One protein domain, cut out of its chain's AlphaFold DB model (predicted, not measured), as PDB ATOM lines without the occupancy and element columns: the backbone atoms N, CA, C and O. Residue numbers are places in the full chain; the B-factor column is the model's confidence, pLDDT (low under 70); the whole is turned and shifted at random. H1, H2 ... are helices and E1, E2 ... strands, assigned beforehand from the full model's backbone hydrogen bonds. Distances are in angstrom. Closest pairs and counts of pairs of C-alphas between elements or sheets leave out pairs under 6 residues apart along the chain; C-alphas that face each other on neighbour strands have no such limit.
ATOM      1  N   SER A   7     107.075  83.902  53.883       95.19
ATOM      2  CA  SER A   7     107.810  85.071  53.397       95.19
ATOM      3  C   SER A   7     109.303  84.908  53.654       95.19
ATOM      4  O   SER A   7     109.708  84.016  54.392       95.19
ATOM      5  N   PHE A   8     110.129  85.786  53.091       96.25
ATOM      6  CA  PHE A   8     111.564  85.796  53.353       96.25
ATOM      7  C   PHE A   8     112.090  87.220  53.538       96.25
ATOM      8  O   PHE A   8     111.456  88.192  53.121       96.25
ATOM      9  N   GLN A   9     113.249  87.337  54.177       97.06
ATOM     10  CA  GLN A   9     113.979  88.589  54.362       97.06
ATOM     11  C   GLN A   9     115.448  88.373  54.004       97.06
ATOM     12  O   GLN A   9     116.046  87.392  54.440       97.06
ATOM     13  N   ILE A  10     116.022  89.289  53.223       97.12
ATOM     14  CA  ILE A  10     117.458  89.333  52.931       97.12
ATOM     15  C   ILE A  10     117.989  90.648  53.481       97.12
ATOM     16  O   ILE A  10     117.539  91.720  53.077       97.12
ATOM     17  N   GLU A  11     118.926  90.566  54.415       96.50
ATOM     18  CA  GLU A  11     119.448  91.723  55.137       96.50
ATOM     19  C   GLU A  11     120.966  91.812  55.015       96.50
ATOM     20  O   GLU A  11     121.640  90.774  54.983       96.50
ATOM     21  N   PRO A  12     121.525  93.036  54.964       95.06
ATOM     22  CA  PRO A  12     122.964  93.218  54.949       95.06
ATOM     23  C   PRO A  12     123.562  92.690  56.251       95.06
ATOM     24  O   PRO A  12     123.057  92.938  57.349       95.06
ATOM     25  N   ARG A  13     124.671  91.970  56.126       94.75
ATOM     26  CA  ARG A  13     125.423  91.438  57.257       94.75
ATOM     27  C   ARG A  13     126.595  92.361  57.579       94.75
ATOM     28  O   ARG A  13     127.239  92.908  56.687       94.75
ATOM     29  N   SER A  14     126.874  92.537  58.870       90.50
ATOM     30  CA  SER A  14     127.971  93.391  59.337       90.50
ATOM     31  C   SER A  14     129.315  92.963  58.747       90.50
ATOM     32  O   SER A  14     129.618  91.770  58.679       90.50
ATOM     33  N   ILE A  15     130.157  93.938  58.392       85.62
ATOM     34  CA  ILE A  15     131.506  93.697  57.847       85.62
ATOM     35  C   ILE A  15     132.361  92.875  58.824       85.62
ATOM     36  O   ILE A  15     133.083  91.984  58.397       85.62
ATOM     37  N   GLU A  16     132.209  93.093  60.134       87.12
ATOM     38  CA  GLU A  16     132.909  92.337  61.189       87.12
ATOM     39  C   GLU A  16     132.576  90.839  61.200       87.12
ATOM     40  O   GLU A  16     133.332  90.034  61.732       87.12
ATOM     41  N   LEU A  17     131.450  90.452  60.597       86.12
ATOM     42  CA  LEU A  17     131.042  89.061  60.455       86.12
ATOM     43  C   LEU A  17     131.412  88.484  59.076       86.12
ATOM     44  O   LEU A  17     131.093  87.331  58.807       86.12
ATOM     45  N   GLY A  18     132.081  89.249  58.209       84.19
ATOM     46  CA  GLY A  18     132.412  88.867  56.829       84.19
ATOM     47  C   GLY A  18     131.517  89.512  55.766       84.19
ATOM     48  O   GLY A  18     131.554  89.103  54.608       84.19
ATOM     49  N   GLY A  19     130.694  90.499  56.143       91.00
ATOM     50  CA  GLY A  19     129.833  91.222  55.206       91.00
ATOM     51  C   GLY A  19     128.817  90.319  54.497       91.00
ATOM     52  O   GLY A  19     128.465  89.242  54.993       91.00
ATOM     53  N   GLY A  20     128.359  90.767  53.327       95.12
ATOM     54  CA  GLY A  20     127.408  90.032  52.495       95.12
ATOM     55  C   GLY A  20     125.984  90.075  53.041       95.12
ATOM     56  O   GLY A  20     125.530  91.117  53.520       95.12
ATOM     57  N   TRP A  21     125.283  88.943  52.977       97.56
ATOM     58  CA  TRP A  21     123.844  88.876  53.235       97.56
ATOM     59  C   TRP A  21     123.458  87.751  54.187       97.56
ATOM     60  O   TRP A  21     124.075  86.685  54.226       97.56
ATOM     61  N   ARG A  22     122.386  87.983  54.944       97.19
ATOM     62  CA  ARG A  22     121.666  86.949  55.686       97.19
ATOM     63  C   ARG A  22     120.281  86.781  55.079       97.19
ATOM     64  O   ARG A  22     119.528  87.747  55.014       97.19
ATOM     65  N   LEU A  23     119.943  85.553  54.701       97.81
ATOM     66  CA  LEU A  23     118.590  85.141  54.338       97.81
ATOM     67  C   LEU A  23     117.885  84.574  55.572       97.81
ATOM     68  O   LEU A  23     118.443  83.724  56.267       97.81
ATOM     69  N   ARG A  24     116.644  84.999  55.798       97.56
ATOM     70  CA  ARG A  24     115.707  84.423  56.766       97.56
ATOM     71  C   ARG A  24     114.452  83.965  56.034       97.56
ATOM     72  O   ARG A  24     113.838  84.760  55.326       97.56
ATOM     73  N   LEU A  25     114.076  82.704  56.212       96.81
ATOM     74  CA  LEU A  25     112.820  82.129  55.733       96.81
ATOM     75  C   LEU A  25     111.824  82.134  56.888       96.81
ATOM     76  O   LEU A  25     112.160  81.714  57.994       96.81
ATOM     77  N   LEU A  26     110.621  82.643  56.640       96.56
ATOM     78  CA  LEU A  26     109.621  82.910  57.664       96.56
ATOM     79  C   LEU A  26     108.334  82.132  57.379       96.56
ATOM     80  O   LEU A  26     107.765  82.247  56.292       96.56
ATOM     81  N   GLU A  27     107.835  81.424  58.387       95.94
ATOM     82  CA  GLU A  27     106.481  80.872  58.436       95.94
ATOM     83  C   GLU A  27     105.696  81.611  59.522       95.94
ATOM     84  O   GLU A  27     106.060  81.569  60.695       95.94
ATOM     85  N   ASN A  28     104.634  82.328  59.145       94.00
ATOM     86  CA  ASN A  28     103.861  83.180  60.059       94.00
ATOM     87  C   ASN A  28     104.765  84.109  60.895       94.00
ATOM     88  O   ASN A  28     104.660  84.168  62.119       94.00
ATOM     89  N   ASP A  29     105.704  84.777  60.215       92.06
ATOM     90  CA  ASP A  29     106.699  85.687  60.801       92.06
ATOM     91  C   ASP A  29     107.702  85.019  61.775       92.06
ATOM     92  O   ASP A  29     108.538  85.699  62.368       92.06
ATOM     93  N   THR A  30     107.686  83.685  61.897       95.06
ATOM     94  CA  THR A  30     108.666  82.902  62.664       95.06
ATOM     95  C   THR A  30     109.758  82.377  61.741       95.06
ATOM     96  O   THR A  30     109.458  81.750  60.730       95.06
ATOM     97  N   GLU A  31     111.028  82.613  62.082       96.00
ATOM     98  CA  GLU A  31     112.168  82.089  61.318       96.00
ATOM     99  C   GLU A  31     112.206  80.559  61.398       96.00
ATOM    100  O   GLU A  31     112.387  79.984  62.471       96.00
ATOM    101  N   THR A  32     112.021  79.905  60.254       95.00
ATOM    102  CA  THR A  32     112.025  78.441  60.111       95.00
ATOM    103  C   THR A  32     113.254  77.925  59.372       95.00
ATOM    104  O   THR A  32     113.541  76.730  59.404       95.00
ATOM    105  N   GLY A  33     114.014  78.816  58.734       94.88
ATOM    106  CA  GLY A  33     115.238  78.486  58.020       94.88
ATOM    107  C   GLY A  33     115.943  79.730  57.493       94.88
ATOM    108  O   GLY A  33     115.538  80.860  57.767       94.88
ATOM    109  N   GLY A  34     117.004  79.530  56.717       95.38
ATOM    110  CA  GLY A  34     117.778  80.631  56.161       95.38
ATOM    111  C   GLY A  34     119.180  80.223  55.738       95.38
ATOM    112  O   GLY A  34     119.503  79.040  55.646       95.38
ATOM    113  N   GLY A  35     120.014  81.230  55.497       95.69
ATOM    114  CA  GLY A  35     121.391  81.052  55.053       95.69
ATOM    115  C   GLY A  35     122.217  82.319  55.225       95.69
ATOM    116  O   GLY A  35     121.685  83.413  55.434       95.69
ATOM    117  N   VAL A  36     123.535  82.166  55.146       96.12
ATOM    118  CA  VAL A  36     124.489  83.277  55.184       96.12
ATOM    119  C   VAL A  36     125.344  83.217  53.930       96.12
ATOM    120  O   VAL A  36     125.884  82.166  53.601       96.12
ATOM    121  N   PHE A  37     125.482  84.364  53.275       95.62
ATOM    122  CA  PHE A  37     126.172  84.529  52.002       95.62
ATOM    123  C   PHE A  37     127.251  85.596  52.202       95.62
ATOM    124  O   PHE A  37     126.967  86.785  52.033       95.62
ATOM    125  N   PRO A  38     128.444  85.218  52.696       94.00
ATOM    126  CA  PRO A  38     129.525  86.166  52.948       94.00
ATOM    127  C   PRO A  38     130.115  86.689  51.636       94.00
ATOM    128  O   PRO A  38     130.071  86.012  50.612       94.00
ATOM    129  N   VAL A  39     130.710  87.882  51.684       92.31
ATOM    130  CA  VAL A  39     131.500  88.417  50.568       92.31
ATOM    131  C   VAL A  39     132.974  88.276  50.909       92.31
ATOM    132  O   VAL A  39     133.483  88.939  51.811       92.31
ATOM    133  N   GLU A  40     133.667  87.426  50.161       88.12
ATOM    134  CA  GLU A  40     135.107  87.226  50.288       88.12
ATOM    135  C   GLU A  40     135.826  87.988  49.174       88.12
ATOM    136  O   GLU A  40     135.676  87.691  47.990       88.12
ATOM    137  N   VAL A  41     136.584  89.019  49.552       86.94
ATOM    138  CA  VAL A  41     137.339  89.833  48.596       86.94
ATOM    139  C   VAL A  41     138.723  89.233  48.407       86.94
ATOM    140  O   VAL A  41     139.582  89.358  49.278       86.94
ATOM    141  N   ASP A  42     138.955  88.659  47.233       91.38
ATOM    142  CA  ASP A  42     140.285  88.271  46.776       91.38
ATOM    143  C   ASP A  42     140.836  89.317  45.790       91.38
ATOM    144  O   ASP A  42     140.168  89.723  44.835       91.38
ATOM    145  N   SER A  43     142.049  89.812  46.050       87.75
ATOM    146  CA  SER A  43     142.623  90.917  45.269       87.75
ATOM    147  C   SER A  43     143.028  90.489  43.858       87.75
ATOM    148  O   SER A  43     142.793  91.239  42.908       87.75
ATOM    149  N   ASP A  44     143.591  89.291  43.700       93.62
ATOM    150  CA  ASP A  44     143.997  88.750  42.401       93.62
ATOM    151  C   ASP A  44     142.772  88.428  41.535       93.62
ATOM    152  O   ASP A  44     142.722  88.792  40.354       93.62
ATOM    153  N   ALA A  45     141.733  87.842  42.131       93.38
ATOM    154  CA  ALA A  45     140.446  87.621  41.486       93.38
ATOM    155  C   ALA A  45     139.788  88.944  41.077       93.38
ATOM    156  O   ALA A  45     139.260  89.046  39.968       93.38
ATOM    157  N   GLY A  46     139.879  89.979  41.918       93.56
ATOM    158  CA  GLY A  46     139.381  91.317  41.605       93.56
ATOM    159  C   GLY A  46     140.086  91.959  40.412       93.56
ATOM    160  O   GLY A  46     139.427  92.536  39.543       93.56
ATOM    161  N   ILE A  47     141.411  91.814  40.312       94.25
ATOM    162  CA  ILE A  47     142.189  92.279  39.152       94.25
ATOM    163  C   ILE A  47     141.798  91.494  37.895       94.25
ATOM    164  O   ILE A  47     141.563  92.085  36.836       94.25
ATOM    165  N   ALA A  48     141.698  90.167  37.996       95.56
ATOM    166  CA  ALA A  48     141.324  89.310  36.877       95.56
ATOM    167  C   ALA A  48     139.906  89.612  36.366       95.56
ATOM    168  O   ALA A  48     139.694  89.695  35.155       95.56
ATOM    169  N   TRP A  49     138.951  89.815  37.274       96.12
ATOM    170  CA  TRP A  49     137.593  90.252  36.958       96.12
ATOM    171  C   TRP A  49     137.602  91.620  36.276       96.12
ATOM    172  O   TRP A  49     137.055  91.767  35.182       96.12
ATOM    173  N   TRP A  50     138.309  92.597  36.853       95.19
ATOM    174  CA  TRP A  50     138.391  93.947  36.300       95.19
ATOM    175  C   TRP A  50     138.909  93.948  34.863       95.19
ATOM    176  O   TRP A  50     138.355  94.639  34.008       95.19
ATOM    177  N   ASN A  51     139.940  93.149  34.575       95.50
ATOM    178  CA  ASN A  51     140.529  93.019  33.241       95.50
ATOM    179  C   ASN A  51     139.582  92.386  32.209       95.50
ATOM    180  O   ASN A  51     139.751  92.641  31.019       95.50
ATOM    181  N   LYS A  52     138.592  91.599  32.645       96.56
ATOM    182  CA  LYS A  52     137.570  91.000  31.772       96.56
ATOM    183  C   LYS A  52     136.389  91.933  31.506       96.56
ATOM    184  O   LYS A  52     135.802  91.844  30.432       96.56
ATOM    185  N   CYS A  53     136.050  92.814  32.446       95.81
ATOM    186  CA  CYS A  53     134.956  93.765  32.269       95.81
ATOM    187  C   CYS A  53     135.241  94.767  31.146       95.81
ATOM    188  O   CYS A  53     136.318  95.370  31.080       95.81
ATOM    189  N   ASN A  54     134.230  95.017  30.319       96.50
ATOM    190  CA  ASN A  54     134.241  96.126  29.375       96.50
ATOM    191  C   ASN A  54     133.991  97.476  30.083       96.50
ATOM    192  O   ASN A  54     133.697  97.541  31.279       96.50
ATOM    193  N   GLU A  55     134.115  98.581  29.343       94.94
ATOM    194  CA  GLU A  55     133.980  99.932  29.907       94.94
ATOM    195  C   GLU A  55     132.598 100.207  30.520       94.94
ATOM    196  O   GLU A  55     132.511 100.834  31.575       94.94
ATOM    197  N   GLN A  56     131.523  99.688  29.920       95.62
ATOM    198  CA  GLN A  56     130.162  99.880  30.425       95.62
ATOM    199  C   GLN A  56     129.951  99.133  31.745       95.62
ATOM    200  O   GLN A  56     129.379  99.683  32.686       95.62
ATOM    201  N   GLU A  57     130.454  97.902  31.843       94.50
ATOM    202  CA  GLU A  57     130.405  97.115  33.079       94.50
ATOM    203  C   GLU A  57     131.188  97.805  34.199       94.50
ATOM    204  O   GLU A  57     130.672  97.982  35.303       94.50
ATOM    205  N   ARG A  58     132.406  98.274  33.901       94.44
ATOM    206  CA  ARG A  58     133.225  99.030  34.860       94.44
ATOM    207  C   ARG A  58     132.504 100.291  35.334       94.44
ATOM    208  O   ARG A  58     132.422 100.521  36.540       94.44
ATOM    209  N   ALA A  59     131.947 101.081  34.415       93.44
ATOM    210  CA  ALA A  59     131.228 102.311  34.743       93.44
ATOM    211  C   ALA A  59     130.016 102.047  35.646       93.44
ATOM    212  O   ALA A  59     129.843 102.734  36.653       93.44
ATOM    213  N   ARG A  60     129.222 101.010  35.341       94.06
ATOM    214  CA  ARG A  60     128.081 100.594  36.167       94.06
ATOM    215  C   ARG A  60     128.502 100.326  37.612       94.06
ATOM    216  O   ARG A  60     127.895 100.865  38.535       94.06
ATOM    217  N   TRP A  61     129.535  99.514  37.822       94.12
ATOM    218  CA  TRP A  61     129.960  99.126  39.172       94.12
ATOM    219  C   TRP A  61     130.648 100.260  39.944       94.12
ATOM    220  O   TRP A  61     130.469 100.381  41.158       94.12
ATOM    221  N   LEU A  62     131.375 101.146  39.258       92.62
ATOM    222  CA  LEU A  62     131.907 102.369  39.870       92.62
ATOM    223  C   LEU A  62     130.779 103.318  40.315       92.62
ATOM    224  O   LEU A  62     130.825 103.846  41.426       92.62
ATOM    225  N   MET A  63     129.724 103.482  39.506       90.56
ATOM    226  CA  MET A  63     128.556 104.294  39.878       90.56
ATOM    227  C   MET A  63     127.831 103.737  41.110       90.56
ATOM    228  O   MET A  63     127.506 104.496  42.018       90.56
ATOM    229  N   MET A  64     127.636 102.415  41.178       85.81
ATOM    230  CA  MET A  64     126.959 101.747  42.303       85.81
ATOM    231  C   MET A  64     127.679 101.917  43.649       85.81
ATOM    232  O   MET A  64     127.055 101.801  44.699       85.81
ATOM    233  N   THR A  65     128.986 102.179  43.631       82.88
ATOM    234  CA  THR A  65     129.813 102.277  44.846       82.88
ATOM    235  C   THR A  65     130.118 103.710  45.252       82.88
ATOM    236  O   THR A  65     130.767 103.917  46.276       82.88
ATOM    237  N   ALA A  66     129.717 104.691  44.431       78.31
ATOM    238  CA  ALA A  66     130.200 106.070  44.503       78.31
ATOM    239  C   ALA A  66     131.740 106.157  44.651       78.31
ATOM    240  O   ALA A  66     132.272 107.095  45.244       78.31
ATOM    241  N   SER A  67     132.465 105.162  44.126       75.25
ATOM    242  CA  SER A  67     133.912 105.020  44.262       75.25
ATOM    243  C   SER A  67     134.558 104.994  42.889       75.25
ATOM    244  O   SER A  67     134.095 104.316  41.979       75.25
ATOM    245  N   ALA A  68     135.682 105.694  42.752       81.12
ATOM    246  CA  ALA A  68     136.502 105.663  41.542       81.12
ATOM    247  C   ALA A  68     137.492 104.480  41.519       81.12
ATOM    248  O   ALA A  68     138.352 104.411  40.641       81.12
ATOM    249  N   ARG A  69     137.433 103.569  42.504       87.50
ATOM    250  CA  ARG A  69     138.426 102.499  42.674       87.50
ATOM    251  C   ARG A  69     137.905 101.147  42.163       87.50
ATOM    252  O   ARG A  69     136.847 100.716  42.625       87.50
ATOM    253  N   PRO A  70     138.686 100.414  41.344       86.88
ATOM    254  CA  PRO A  70     138.352  99.058  40.892       86.88
ATOM    255  C   PRO A  70     137.996  98.083  42.021       86.88
ATOM    256  O   PRO A  70     137.050  97.316  41.896       86.88
ATOM    257  N   THR A  71     138.692  98.153  43.161       88.06
ATOM    258  CA  THR A  71     138.402  97.312  44.335       88.06
ATOM    259  C   THR A  71     136.997  97.553  44.893       88.06
ATOM    260  O   THR A  71     136.330  96.611  45.305       88.06
ATOM    261  N   GLY A  72     136.523  98.805  44.873       89.94
ATOM    262  CA  GLY A  72     135.159  99.135  45.288       89.94
ATOM    263  C   GLY A  72     134.133  98.533  44.333       89.94
ATOM    264  O   GLY A  72     133.197  97.874  44.778       89.94
ATOM    265  N   ALA A  73     134.358  98.693  43.026       93.12
ATOM    266  CA  ALA A  73     133.523  98.097  41.984       93.12
ATOM    267  C   ALA A  73     133.441  96.566  42.106       93.12
ATOM    268  O   ALA A  73     132.346  96.013  42.050       93.12
ATOM    269  N   TYR A  74     134.573  95.895  42.339       94.12
ATOM    270  CA  TYR A  74     134.610  94.445  42.530       94.12
ATOM    271  C   TYR A  74     133.832  94.005  43.777       94.12
ATOM    272  O   TYR A  74     133.030  93.079  43.708       94.12
ATOM    273  N   HIS A  75     133.986  94.712  44.898       92.50
ATOM    274  CA  HIS A  75     133.216  94.423  46.107       92.50
ATOM    275  C   HIS A  75     131.699  94.588  45.894       92.50
ATOM    276  O   HIS A  75     130.921  93.764  46.367       92.50
ATOM    277  N   ALA A  76     131.257  95.608  45.149       93.19
ATOM    278  CA  ALA A  76     129.837  95.752  44.812       93.19
ATOM    279  C   ALA A  76     129.322  94.676  43.858       93.19
ATOM    280  O   ALA A  76     128.180  94.246  44.008       93.19
ATOM    281  N   TYR A  77     130.151  94.229  42.913       95.06
ATOM    282  CA  TYR A  77     129.827  93.071  42.089       95.06
ATOM    283  C   TYR A  77     129.599  91.831  42.965       95.06
ATOM    284  O   TYR A  77     128.534  91.229  42.886       95.06
ATOM    285  N   LEU A  78     130.521  91.518  43.881       95.06
ATOM    286  CA  LEU A  78     130.371  90.379  44.795       95.06
ATOM    287  C   LEU A  78     129.136  90.498  45.703       95.06
ATOM    288  O   LEU A  78     128.444  89.508  45.935       95.06
ATOM    289  N   LEU A  79     128.820  91.700  46.195       94.44
ATOM    290  CA  LEU A  79     127.581  91.938  46.942       94.44
ATOM    291  C   LEU A  79     126.339  91.650  46.095       94.44
ATOM    292  O   LEU A  79     125.375  91.095  46.610       94.44
ATOM    293  N   ALA A  80     126.336  92.013  44.815       95.19
ATOM    294  CA  ALA A  80     125.206  91.731  43.940       95.19
ATOM    295  C   ALA A  80     125.063  90.230  43.635       95.19
ATOM    296  O   ALA A  80     123.947  89.720  43.691       95.19
ATOM    297  N   GLU A  81     126.169  89.526  43.378       95.31
ATOM    298  CA  GLU A  81     126.158  88.076  43.130       95.31
ATOM    299  C   GLU A  81     125.657  87.313  44.363       95.31
ATOM    300  O   GLU A  81     124.709  86.542  44.279       95.31
ATOM    301  N   THR A  82     126.207  87.613  45.540       95.19
ATOM    302  CA  THR A  82     125.791  86.958  46.794       95.19
ATOM    303  C   THR A  82     124.346  87.284  47.183       95.19
ATOM    304  O   THR A  82     123.676  86.469  47.819       95.19
ATOM    305  N   TYR A  83     123.829  88.454  46.792       95.62
ATOM    306  CA  TYR A  83     122.408  88.769  46.933       95.62
ATOM    307  C   TYR A  83     121.550  87.917  45.989       95.62
ATOM    308  O   TYR A  83     120.497  87.427  46.397       95.62
ATOM    309  N   ALA A  84     121.994  87.720  44.745       95.81
ATOM    310  CA  ALA A  84     121.312  86.857  43.785       95.81
ATOM    311  C   ALA A  84     121.293  85.391  44.254       95.81
ATOM    312  O   ALA A  84     120.246  84.749  44.174       95.81
ATOM    313  N   ASP A  85     122.388  84.895  44.837       95.25
ATOM    314  CA  ASP A  85     122.443  83.567  45.464       95.25
ATOM    315  C   ASP A  85     121.441  83.448  46.622       95.25
ATOM    316  O   ASP A  85     120.668  82.488  46.696       95.25
ATOM    317  N   ALA A  86     121.388  84.461  47.496       95.44
ATOM    318  CA  ALA A  86     120.421  84.517  48.589       95.44
ATOM    319  C   ALA A  86     118.970  84.536  48.085       95.44
ATOM    320  O   ALA A  86     118.111  83.861  48.653       95.44
ATOM    321  N   GLN A  87     118.687  85.271  47.006       95.25
ATOM    322  CA  GLN A  87     117.370  85.263  46.368       95.25
ATOM    323  C   GLN A  87     117.040  83.906  45.753       95.25
ATOM    324  O   GLN A  87     115.909  83.451  45.892       95.25
ATOM    325  N   SER A  88     118.001  83.239  45.113       93.75
ATOM    326  CA  SER A  88     117.771  81.927  44.504       93.75
ATOM    327  C   SER A  88     117.430  80.848  45.532       93.75
ATOM    328  O   SER A  88     116.734  79.904  45.180       93.75
ATOM    329  N   MET A  89     117.899  80.965  46.777       91.88
ATOM    330  CA  MET A  89     117.540  80.044  47.865       91.88
ATOM    331  C   MET A  89     116.189  80.356  48.528       91.88
ATOM    332  O   MET A  89     115.727  79.582  49.366       91.88
ATOM    333  N   ALA A  90     115.571  81.492  48.202       87.06
ATOM    334  CA  ALA A  90     114.281  81.894  48.755       87.06
ATOM    335  C   ALA A  90     113.070  81.365  47.957       87.06
ATOM    336  O   ALA A  90     111.945  81.474  48.452       87.06
TER     337      ALA A  90
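AT A GLANCE: This is residues 7 to 90 of the 91 residues of an uncharacterized protein of Oxalobacteraceae bacterium (UniProt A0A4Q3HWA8). A long helix, H3, joins the two ends of an elongated model: with residues 79 to 87 it packs along one face of a small three-stranded sheet, and near its beginning two shorter helices, H1 and H2, pack crosswise on it. The other face of the sheet bears no named helix. The printed part has 84 residues, with three named strands followed by three named helices, in the order E1, E2, E3, H1, H2, H3. The sheet's order is E1, E2, E3, all antiparallel, and the class is mixed, helices and strands. The whole is loose, with a radius of gyration of the C-alphas of 14.8 A, and spans 46 by 25 by 20 A.

IN THESE COORDINATES: E1, residues 7 to 12, begins with C-alpha 7 at (107.810, 85.071, 53.397) and is 17.3 A long. E2, residues 21 to 27, is 19.8 A long. E3, residues 30 to 37, is 20.6 A long and bends by 60 degrees at residue 33. H1, residues 43 to 52, is 14.4 A long and begins with C-alpha 43 at (142.623, 90.917, 45.269). H2, residues 55 to 65, is 15.7 A long. H3, residues 70 to 88, is 27.0 A long and ends with C-alpha 88 at (117.771, 81.927, 44.504).

HOW THE PARTS SIT: E1, E2 and E3 form a meander, each strand the antiparallel neighbour of the one before. In the hairpin of E1 and E2, N 9 and O 24 are 2.9 A apart, within hydrogen-bond range. In the hairpin of E2 and E3, N 25 and O 33 are 2.8 A apart, also within range. The sheet is twisted, its C-alphas lying up to 4.3 A off the best plane. H3 is on the sheet at a height of 8.9 A, which gives two layers, a helix on one face of a sheet. It lies over E2 and runs along the strands, at 15 degrees to E2 on the local plane; the closest C-alphas of E2 and H3 are those of Leu 23 and Ala 86, 6.1 A apart. H1 touches H3 at residues 70 to 74 of H3 alone, about perpendicular at 89 degrees, the closest C-alphas being those of Gly 46 and Tyr 74, 5.8 A apart. H2 touches H3 at residues 70 to 77 of H3 alone, about perpendicular at 81 degrees, the closest C-alphas being those of Trp 61 and Ala 73, 4.7 A apart. H1 and H2 are close but not clearly touching, the closest C-alphas being those of Trp 50 and Arg 58, 7.4 A apart. H2 is apart from E1, E2 and E3. In H1, H2 and H3 every O i to N i+4 pair is within hydrogen-bond range.

THE WHOLE: The two C-alphas farthest apart are those of Asn 28 and Asn 51, 46.5 A. The printed part has no cut and no long link. No printed residue is under 70 in pLDDT, and the mean of the printed part is 92.9.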